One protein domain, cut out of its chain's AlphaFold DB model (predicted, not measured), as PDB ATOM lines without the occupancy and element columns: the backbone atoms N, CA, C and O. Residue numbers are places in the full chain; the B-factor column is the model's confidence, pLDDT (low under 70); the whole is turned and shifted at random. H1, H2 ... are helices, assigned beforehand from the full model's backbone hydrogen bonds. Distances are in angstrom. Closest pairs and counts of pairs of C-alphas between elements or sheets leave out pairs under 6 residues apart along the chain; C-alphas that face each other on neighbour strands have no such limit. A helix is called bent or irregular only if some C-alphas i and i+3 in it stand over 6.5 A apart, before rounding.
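AT A GLANCE: This is residues 5 to 60 of the 116 residues of an uncharacterized protein of Rhodospirillales bacterium (UniProt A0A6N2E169). Three helices, H1, H3 and H4, lie side by side along nearly one line as a small bundle with their centres in a triangle, and H2 stands crosswise over one end of it, near the last residue of H1, the first of H3 and the last of H4. H1 is the longest helix, and H3 and H4 form a short helical hairpin beside it; H1 runs the same way as H4 and opposite to H3, and its side with H3 is only loosely closed. The printed part has 56 residues with four named helices, in the order H1, H2, H3, H4 along the chain, and no named strand; the class is all helix, with 41 of the residues in the helices. The whole is compact, with a radius of gyration of the C-alphas of 10.8 A and spans of 30 by 27 by 15 A.

HOW THE PARTS SIT: H1, residues 5 to 20, touches H4, residues 51 to 58, with 8 pairs of C-alphas within 8 A. Their closest C-alphas are those of Ile 20 and Ala 58, 6.1 A apart, and the two helices run the same way at a shallow tilt of 7 degrees. H1 is close to H3, residues 42 to 48, but not clearly touching; the closest C-alphas are those of Leu 13 and Leu 46, 7.5 A apart. These two run opposite ways at a shallow tilt of 6 degrees. H2, residues 25 to 34, is close to H1 but not clearly touching, with the C-alphas of Ile 20 and Asn 28 closest at 7.2 A. Their lines are about perpendicular at 72 degrees, but only just. H2 touches H3, and the closest C-alphas are those of Met 32 and Leu 42, 5.1 A apart; these lines too are only just about perpendicular, at 72 degrees. H2 is close to H4 but not clearly touching, with the C-alphas of Leu 31 and Ala 58 closest at 7.2 A, and their lines are about perpendicular at 76 degrees. H3 and H4 touch and form a helical hairpin, running opposite ways at a shallow tilt of 4 degrees, with the C-alphas of Leu 42 and Val 54 closest at 5.9 A. Of the three pairs of helices that touch, two are at a shallow tilt, and the helix packing is mostly aligned, but only just. In H1, H2, H3 and H4 every O i to N i+4 pair is within hydrogen-bond range.

IN THESE COORDINATES: H1 begins at C-alpha 5, at (-42.069, -6.541, -60.258), and is 22.7 A long from first to last C-alpha, ending at Ile 20. H2 runs from Ala 25 to Asn 34 and is 13.7 A long. Between H2 and H3, residues 36 to 37 pair antiparallel with residues 40 to 41, stretches too short to be named strands. H3 begins at C-alpha 42, at (-35.456, -21.247, -45.374), and reaches Asp 48 after 9.9 A. H4 runs from Phe 51 for 10.4 A and ends at C-alpha 58, at (-28.074, -18.701, -44.141). None of the four helices is bent or irregular.

THE WHOLE: The two C-alphas farthest apart are those of Lys 5 and Gln 26, at 31.5 A, and the first and last printed C-alphas, those of Lys 5 and Arg 60, are 29.1 A apart. The printed part has no cut. The links from H1 to H2, with 4 residues, and from H3 to H4, with 2 residues, are tight; the link from H2 to H3, with 7 residues, is short, and no link is long. The mean pLDDT of the printed part is 81.2, and the model's confidence is under 70 at residues 59 to 60.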
ATOM      1  N   LYS A   5     -41.972  -5.862 -61.560       76.19
ATOM      2  CA  LYS A   5     -42.069  -6.541 -60.258       76.19
ATOM      3  C   LYS A   5     -41.518  -7.974 -60.293       76.19
ATOM      4  O   LYS A   5     -40.850  -8.401 -59.355       76.19
ATOM      5  N   ASN A   6     -41.759  -8.705 -61.379       80.50
ATOM      6  CA  ASN A   6     -41.253 -10.067 -61.553       80.50
ATOM      7  C   ASN A   6     -39.747 -10.063 -61.838       80.50
ATOM      8  O   ASN A   6     -39.042 -10.945 -61.357       80.50
ATOM      9  N   ARG A   7     -39.244  -9.052 -62.561       80.50
ATOM     10  CA  ARG A   7     -37.807  -8.884 -62.825       80.50
ATOM     11  C   ARG A   7     -37.029  -8.624 -61.535       80.50
ATOM     12  O   ARG A   7     -36.026  -9.288 -61.288       80.50
ATOM     13  N   ARG A   8     -37.535  -7.727 -60.682       81.62
ATOM     14  CA  ARG A   8     -36.945  -7.449 -59.365       81.62
ATOM     15  C   ARG A   8     -36.936  -8.689 -58.473       81.62
ATOM     16  O   ARG A   8     -35.884  -9.054 -57.956       81.62
ATOM     17  N   ARG A   9     -38.074  -9.386 -58.372       83.19
ATOM     18  CA  ARG A   9     -38.190 -10.613 -57.566       83.19
ATOM     19  C   ARG A   9     -37.232 -11.711 -58.037       83.19
ATOM     20  O   ARG A   9     -36.655 -12.415 -57.216       83.19
ATOM     21  N   LEU A  10     -37.043 -11.850 -59.350       84.44
ATOM     22  CA  LEU A  10     -36.086 -12.800 -59.920       84.44
ATOM     23  C   LEU A  10     -34.636 -12.427 -59.571       84.44
ATOM     24  O   LEU A  10     -33.849 -13.306 -59.228       84.44
ATOM     25  N   GLY A  11     -34.293 -11.137 -59.623       84.00
ATOM     26  CA  GLY A  11     -32.974 -10.643 -59.223       84.00
ATOM     27  C   GLY A  11     -32.667 -10.909 -57.748       84.00
ATOM     28  O   GLY A  11     -31.588 -11.399 -57.421       84.00
ATOM     29  N   GLU A  12     -33.634 -10.657 -56.866       85.00
ATOM     30  CA  GLU A  12     -33.504 -10.924 -55.428       85.00
ATOM     31  C   GLU A  12     -33.354 -12.425 -55.146       85.00
ATOM     32  O   GLU A  12     -32.437 -12.828 -54.428       85.00
ATOM     33  N   LEU A  13     -34.168 -13.269 -55.788       84.62
ATOM     34  CA  LEU A  13     -34.060 -14.723 -55.683       84.62
ATOM     35  C   LEU A  13     -32.686 -15.233 -56.142       84.62
ATOM     36  O   LEU A  13     -32.057 -16.029 -55.446       84.62
ATOM     37  N   LEU A  14     -32.200 -14.761 -57.293       83.38
ATOM     38  CA  LEU A  14     -30.889 -15.142 -57.821       83.38
ATOM     39  C   LEU A  14     -29.758 -14.716 -56.876       83.38
ATOM     40  O   LEU A  14     -28.829 -15.490 -56.638       83.38
ATOM     41  N   ALA A  15     -29.850 -13.512 -56.306       83.50
ATOM     42  CA  ALA A  15     -28.884 -13.018 -55.332       83.50
ATOM     43  C   ALA A  15     -28.854 -13.892 -54.072       83.50
ATOM     44  O   ALA A  15     -27.771 -14.221 -53.590       83.50
ATOM     45  N   VAL A  16     -30.017 -14.318 -53.563       84.12
ATOM     46  CA  VAL A  16     -30.092 -15.240 -52.420       84.12
ATOM     47  C   VAL A  16     -29.509 -16.600 -52.773       84.12
ATOM     48  O   VAL A  16     -28.693 -17.107 -52.012       84.12
ATOM     49  N   LEU A  17     -29.853 -17.175 -53.928       82.81
ATOM     50  CA  LEU A  17     -29.319 -18.473 -54.356       82.81
ATOM     51  C   LEU A  17     -27.792 -18.454 -54.443       82.81
ATOM     52  O   LEU A  17     -27.139 -19.331 -53.886       82.81
ATOM     53  N   ARG A  18     -27.218 -17.416 -55.062       81.50
ATOM     54  CA  ARG A  18     -25.763 -17.226 -55.104       81.50
ATOM     55  C   ARG A  18     -25.178 -17.014 -53.712       81.50
ATOM     56  O   ARG A  18     -24.088 -17.497 -53.428       81.50
ATOM     57  N   HIS A  19     -25.891 -16.294 -52.850       79.62
ATOM     58  CA  HIS A  19     -25.452 -16.062 -51.485       79.62
ATOM     59  C   HIS A  19     -25.415 -17.357 -50.679       79.62
ATOM     60  O   HIS A  19     -24.478 -17.540 -49.923       79.62
ATOM     61  N   ILE A  20     -26.380 -18.264 -50.807       78.81
ATOM     62  CA  ILE A  20     -26.463 -19.478 -49.976       78.81
ATOM     63  C   ILE A  20     -25.739 -20.688 -50.569       78.81
ATOM     64  O   ILE A  20     -25.586 -21.690 -49.872       78.81
ATOM     65  N   ASP A  21     -25.305 -20.610 -51.826       81.94
ATOM     66  CA  ASP A  21     -24.625 -21.711 -52.494       81.94
ATOM     67  C   ASP A  21     -23.322 -22.086 -51.768       81.94
ATOM     68  O   ASP A  21     -22.443 -21.255 -51.517       81.94
ATOM     69  N   ARG A  22     -23.222 -23.362 -51.386       74.00
ATOM     70  CA  ARG A  22     -22.064 -23.983 -50.731       74.00
ATOM     71  C   ARG A  22     -21.242 -24.842 -51.696       74.00
ATOM     72  O   ARG A  22     -20.355 -25.560 -51.246       74.00
ATOM     73  N   GLY A  23     -21.561 -24.831 -52.993       75.56
ATOM     74  CA  GLY A  23     -20.869 -25.608 -54.027       75.56
ATOM     75  C   GLY A  23     -21.233 -27.097 -54.063       75.56
ATOM     76  O   GLY A  23     -20.787 -27.813 -54.955       75.56
ATOM     77  N   TYR A  24     -22.073 -27.571 -53.133       79.50
ATOM     78  CA  TYR A  24     -22.527 -28.962 -53.067       79.50
ATOM     79  C   TYR A  24     -24.037 -29.046 -52.862       79.50
ATOM     80  O   TYR A  24     -24.585 -28.518 -51.890       79.50
ATOM     81  N   ALA A  25     -24.712 -29.802 -53.732       78.31
ATOM     82  CA  ALA A  25     -26.168 -29.953 -53.710       78.31
ATOM     83  C   ALA A  25     -26.701 -30.469 -52.360       78.31
ATOM     84  O   ALA A  25     -27.697 -29.956 -51.854       78.31
ATOM     85  N   GLN A  26     -26.012 -31.435 -51.740       79.44
ATOM     86  CA  GLN A  26     -26.385 -31.984 -50.431       79.44
ATOM     87  C   GLN A  26     -26.340 -30.910 -49.330       79.44
ATOM     88  O   GLN A  26     -27.256 -30.810 -48.516       79.44
ATOM     89  N   ALA A  27     -25.295 -30.077 -49.324       78.38
ATOM     90  CA  ALA A  27     -25.122 -29.014 -48.338       78.38
ATOM     91  C   ALA A  27     -26.182 -27.914 -48.506       78.38
ATOM     92  O   ALA A  27     -26.753 -27.456 -47.516       78.38
ATOM     93  N   ASN A  28     -26.502 -27.551 -49.752       81.50
ATOM     94  CA  ASN A  28     -27.553 -26.582 -50.067       81.50
ATOM     95  C   ASN A  28     -28.939 -27.112 -49.675       81.50
ATOM     96  O   ASN A  28     -29.750 -26.383 -49.109       81.50
ATOM     97  N   ARG A  29     -29.206 -28.399 -49.921       82.31
ATOM     98  CA  ARG A  29     -30.465 -29.048 -49.543       82.31
ATOM     99  C   ARG A  29     -30.656 -29.081 -48.030       82.31
ATOM    100  O   ARG A  29     -31.726 -28.722 -47.549       82.31
ATOM    101  N   ASN A  30     -29.616 -29.467 -47.292       83.06
ATOM    102  CA  ASN A  30     -29.647 -29.484 -45.832       83.06
ATOM    103  C   ASN A  30     -29.874 -28.081 -45.263       83.06
ATOM    104  O   ASN A  30     -30.686 -27.921 -44.362       83.06
ATOM    105  N   LEU A  31     -29.219 -27.059 -45.821       82.75
ATOM    106  CA  LEU A  31     -29.454 -25.666 -45.440       82.75
ATOM    107  C   LEU A  31     -30.913 -25.250 -45.688       82.75
ATOM    108  O   LEU A  31     -31.565 -24.712 -44.800       82.75
ATOM    109  N   MET A  32     -31.454 -25.541 -46.871       83.19
ATOM    110  CA  MET A  32     -32.808 -25.124 -47.251       83.19
ATOM    111  C   MET A  32     -33.920 -25.793 -46.437       83.19
ATOM    112  O   MET A  32     -34.962 -25.175 -46.207       83.19
ATOM    113  N   LEU A  33     -33.723 -27.056 -46.048       83.88
ATOM    114  CA  LEU A  33     -34.769 -27.888 -45.449       83.88
ATOM    115  C   LEU A  33     -34.614 -28.078 -43.937       83.88
ATOM    116  O   LEU A  33     -35.626 -28.208 -43.257       83.88
ATOM    117  N   ASN A  34     -33.387 -28.063 -43.411       79.44
ATOM    118  CA  ASN A  34     -33.130 -28.376 -42.001       79.44
ATOM    119  C   ASN A  34     -32.861 -27.125 -41.154       79.44
ATOM    120  O   ASN A  34     -32.900 -27.201 -39.929       79.44
ATOM    121  N   THR A  35     -32.589 -25.970 -41.770       75.62
ATOM    122  CA  THR A  35     -32.492 -24.699 -41.045       75.62
ATOM    123  C   THR A  35     -33.873 -24.065 -40.946       75.62
ATOM    124  O   THR A  35     -34.484 -23.724 -41.963       75.62
ATOM    125  N   SER A  36     -34.356 -23.893 -39.712       77.38
ATOM    126  CA  SER A  36     -35.640 -23.255 -39.424       77.38
ATOM    127  C   SER A  36     -35.484 -21.988 -38.588       77.38
ATOM    128  O   SER A  36     -34.781 -22.004 -37.578       77.38
ATOM    129  N   VAL A  37     -36.204 -20.930 -38.957       71.75
ATOM    130  CA  VAL A  37     -36.400 -19.712 -38.157       71.75
ATOM    131  C   VAL A  37     -37.860 -19.674 -37.733       71.75
ATOM    132  O   VAL A  37     -38.742 -19.753 -38.587       71.75
ATOM    133  N   ALA A  38     -38.127 -19.596 -36.426       75.44
ATOM    134  CA  ALA A  38     -39.490 -19.566 -35.880       75.44
ATOM    135  C   ALA A  38     -40.411 -20.678 -36.445       75.44
ATOM    136  O   ALA A  38     -41.572 -20.446 -36.775       75.44
ATOM    137  N   GLY A  39     -39.867 -21.889 -36.622       79.56
ATOM    138  CA  GLY A  39     -40.599 -23.044 -37.161       79.56
ATOM    139  C   GLY A  39     -40.794 -23.057 -38.685       79.56
ATOM    140  O   GLY A  39     -41.395 -23.992 -39.205       79.56
ATOM    141  N   ARG A  40     -40.275 -22.067 -39.425       84.06
ATOM    142  CA  ARG A  40     -40.312 -22.030 -40.896       84.06
ATOM    143  C   ARG A  40     -38.945 -22.338 -41.481       84.06
ATOM    144  O   ARG A  40     -37.943 -21.778 -41.048       84.06
ATOM    145  N   THR A  41     -38.900 -23.209 -42.483       86.94
ATOM    146  CA  THR A  41     -37.660 -23.510 -43.208       86.94
ATOM    147  C   THR A  41     -37.243 -22.338 -44.094       86.94
ATOM    148  O   THR A  41     -38.084 -21.546 -44.529       86.94
ATOM    149  N   LEU A  42     -35.952 -22.251 -44.423       86.12
ATOM    150  CA  LEU A  42     -35.456 -21.247 -45.374       86.12
ATOM    151  C   LEU A  42     -36.163 -21.336 -46.733       86.12
ATOM    152  O   LEU A  42     -36.407 -20.310 -47.362       86.12
ATOM    153  N   PHE A  43     -36.555 -22.540 -47.160       86.38
ATOM    154  CA  PHE A  43     -37.358 -22.725 -48.368       86.38
ATOM    155  C   PHE A  43     -38.708 -21.991 -48.308       86.38
ATOM    156  O   PHE A  43     -39.102 -21.345 -49.280       86.38
ATOM    157  N   LEU A  44     -39.416 -22.065 -47.173       87.12
ATOM    158  CA  LEU A  44     -40.698 -21.373 -47.001       87.12
ATOM    159  C   LEU A  44     -40.515 -19.852 -47.004       87.12
ATOM    160  O   LEU A  44     -41.275 -19.155 -47.667       87.12
ATOM    161  N   LEU A  45     -39.464 -19.353 -46.352       87.50
ATOM    162  CA  LEU A  45     -39.121 -17.928 -46.368       87.50
ATOM    163  C   LEU A  45     -38.796 -17.434 -47.790       87.50
ATOM    164  O   LEU A  45     -39.282 -16.390 -48.216       87.50
ATOM    165  N   LEU A  46     -38.056 -18.226 -48.571       87.12
ATOM    166  CA  LEU A  46     -37.731 -17.913 -49.965       87.12
ATOM    167  C   LEU A  46     -38.985 -17.842 -50.853       87.12
ATOM    168  O   LEU A  46     -39.099 -16.967 -51.712       87.12
ATOM    169  N   ARG A  47     -39.933 -18.765 -50.643       87.44
ATOM    170  CA  ARG A  47     -41.222 -18.791 -51.350       87.44
ATOM    171  C   ARG A  47     -42.047 -17.544 -51.039       87.44
ATOM    172  O   ARG A  47     -42.613 -16.942 -51.957       87.44
ATOM    173  N   ASP A  48     -42.090 -17.162 -49.768       89.31
ATOM    174  CA  ASP A  48     -42.879 -16.030 -49.284       89.31
ATOM    175  C   ASP A  48     -42.225 -14.678 -49.653       89.31
ATOM    176  O   ASP A  48     -42.894 -13.648 -49.651       89.31
ATOM    177  N   GLY A  49     -40.967 -14.692 -50.116       84.44
ATOM    178  CA  GLY A  49     -40.233 -13.510 -50.586       84.44
ATOM    179  C   GLY A  49     -39.408 -12.818 -49.501       84.44
ATOM    180  O   GLY A  49     -38.929 -11.710 -49.714       84.44
ATOM    181  N   GLU A  50     -39.208 -13.482 -48.366       87.12
ATOM    182  CA  GLU A  50     -38.464 -12.992 -47.202       87.12
ATOM    183  C   GLU A  50     -36.945 -13.130 -47.414       87.12
ATOM    184  O   GLU A  50     -36.232 -13.823 -46.684       87.12
ATOM    185  N   PHE A  51     -36.438 -12.526 -48.487       84.69
ATOM    186  CA  PHE A  51     -35.075 -12.742 -48.974       84.69
ATOM    187  C   PHE A  51     -33.988 -12.287 -47.995       84.69
ATOM    188  O   PHE A  51     -32.943 -12.935 -47.906       84.69
ATOM    189  N   ASP A  52     -34.224 -11.207 -47.256       81.69
ATOM    190  CA  ASP A  52     -33.242 -10.664 -46.316       81.69
ATOM    191  C   ASP A  52     -33.111 -11.541 -45.067       81.69
ATOM    192  O   ASP A  52     -31.992 -11.864 -44.665       81.69
ATOM    193  N   LEU A  53     -34.230 -12.061 -44.551       81.75
ATOM    194  CA  LEU A  53     -34.235 -13.048 -43.465       81.75
ATOM    195  C   LEU A  53     -33.520 -14.343 -43.872       81.75
ATOM    196  O   LEU A  53     -32.777 -14.925 -43.080       81.75
ATOM    197  N   VAL A  54     -33.694 -14.787 -45.123       83.88
ATOM    198  CA  VAL A  54     -32.964 -15.955 -45.639       83.88
ATOM    199  C   VAL A  54     -31.461 -15.694 -45.676       83.88
ATOM    200  O   VAL A  54     -30.698 -16.576 -45.284       83.88
ATOM    201  N   LYS A  55     -31.013 -14.512 -46.119       81.06
ATOM    202  CA  LYS A  55     -29.581 -14.162 -46.146       81.06
ATOM    203  C   LYS A  55     -28.984 -14.111 -44.746       81.06
ATOM    204  O   LYS A  55     -27.935 -14.709 -44.526       81.06
ATOM    205  N   GLU A  56     -29.655 -13.445 -43.808       81.06
ATOM    206  CA  GLU A  56     -29.182 -13.333 -42.425       81.06
ATOM    207  C   GLU A  56     -29.006 -14.719 -41.796       81.06
ATOM    208  O   GLU A  56     -27.949 -15.034 -41.245       81.06
ATOM    209  N   GLN A  57     -30.009 -15.585 -41.946       78.56
ATOM    210  CA  GLN A  57     -29.971 -16.903 -41.331       78.56
ATOM    211  C   GLN A  57     -29.015 -17.862 -42.045       78.56
ATOM    212  O   GLN A  57     -28.281 -18.602 -41.394       78.56
ATOM    213  N   ALA A  58     -28.994 -17.862 -43.380       74.44
ATOM    214  CA  ALA A  58     -28.074 -18.701 -44.141       74.44
ATOM    215  C   ALA A  58     -26.605 -18.273 -43.972       74.44
ATOM    216  O   ALA A  58     -25.700 -19.094 -44.162       74.44
ATOM    217  N   GLY A  59     -26.375 -17.007 -43.609       64.88
ATOM    218  CA  GLY A  59     -25.073 -16.453 -43.254       64.88
ATOM    219  C   GLY A  59     -24.524 -16.944 -41.910       64.88
ATOM    220  O   GLY A  59     -23.318 -16.865 -41.695       64.88
ATOM    221  N   ARG A  60     -25.363 -17.507 -41.029       62.06
ATOM    222  CA  ARG A  60     -24.945 -18.059 -39.731       62.06
ATOM    223  C   ARG A  60     -24.686 -19.566 -39.852       62.06
ATOM    224  O   ARG A  60     -25.615 -20.361 -39.972       62.06
TER     225      ARG A  60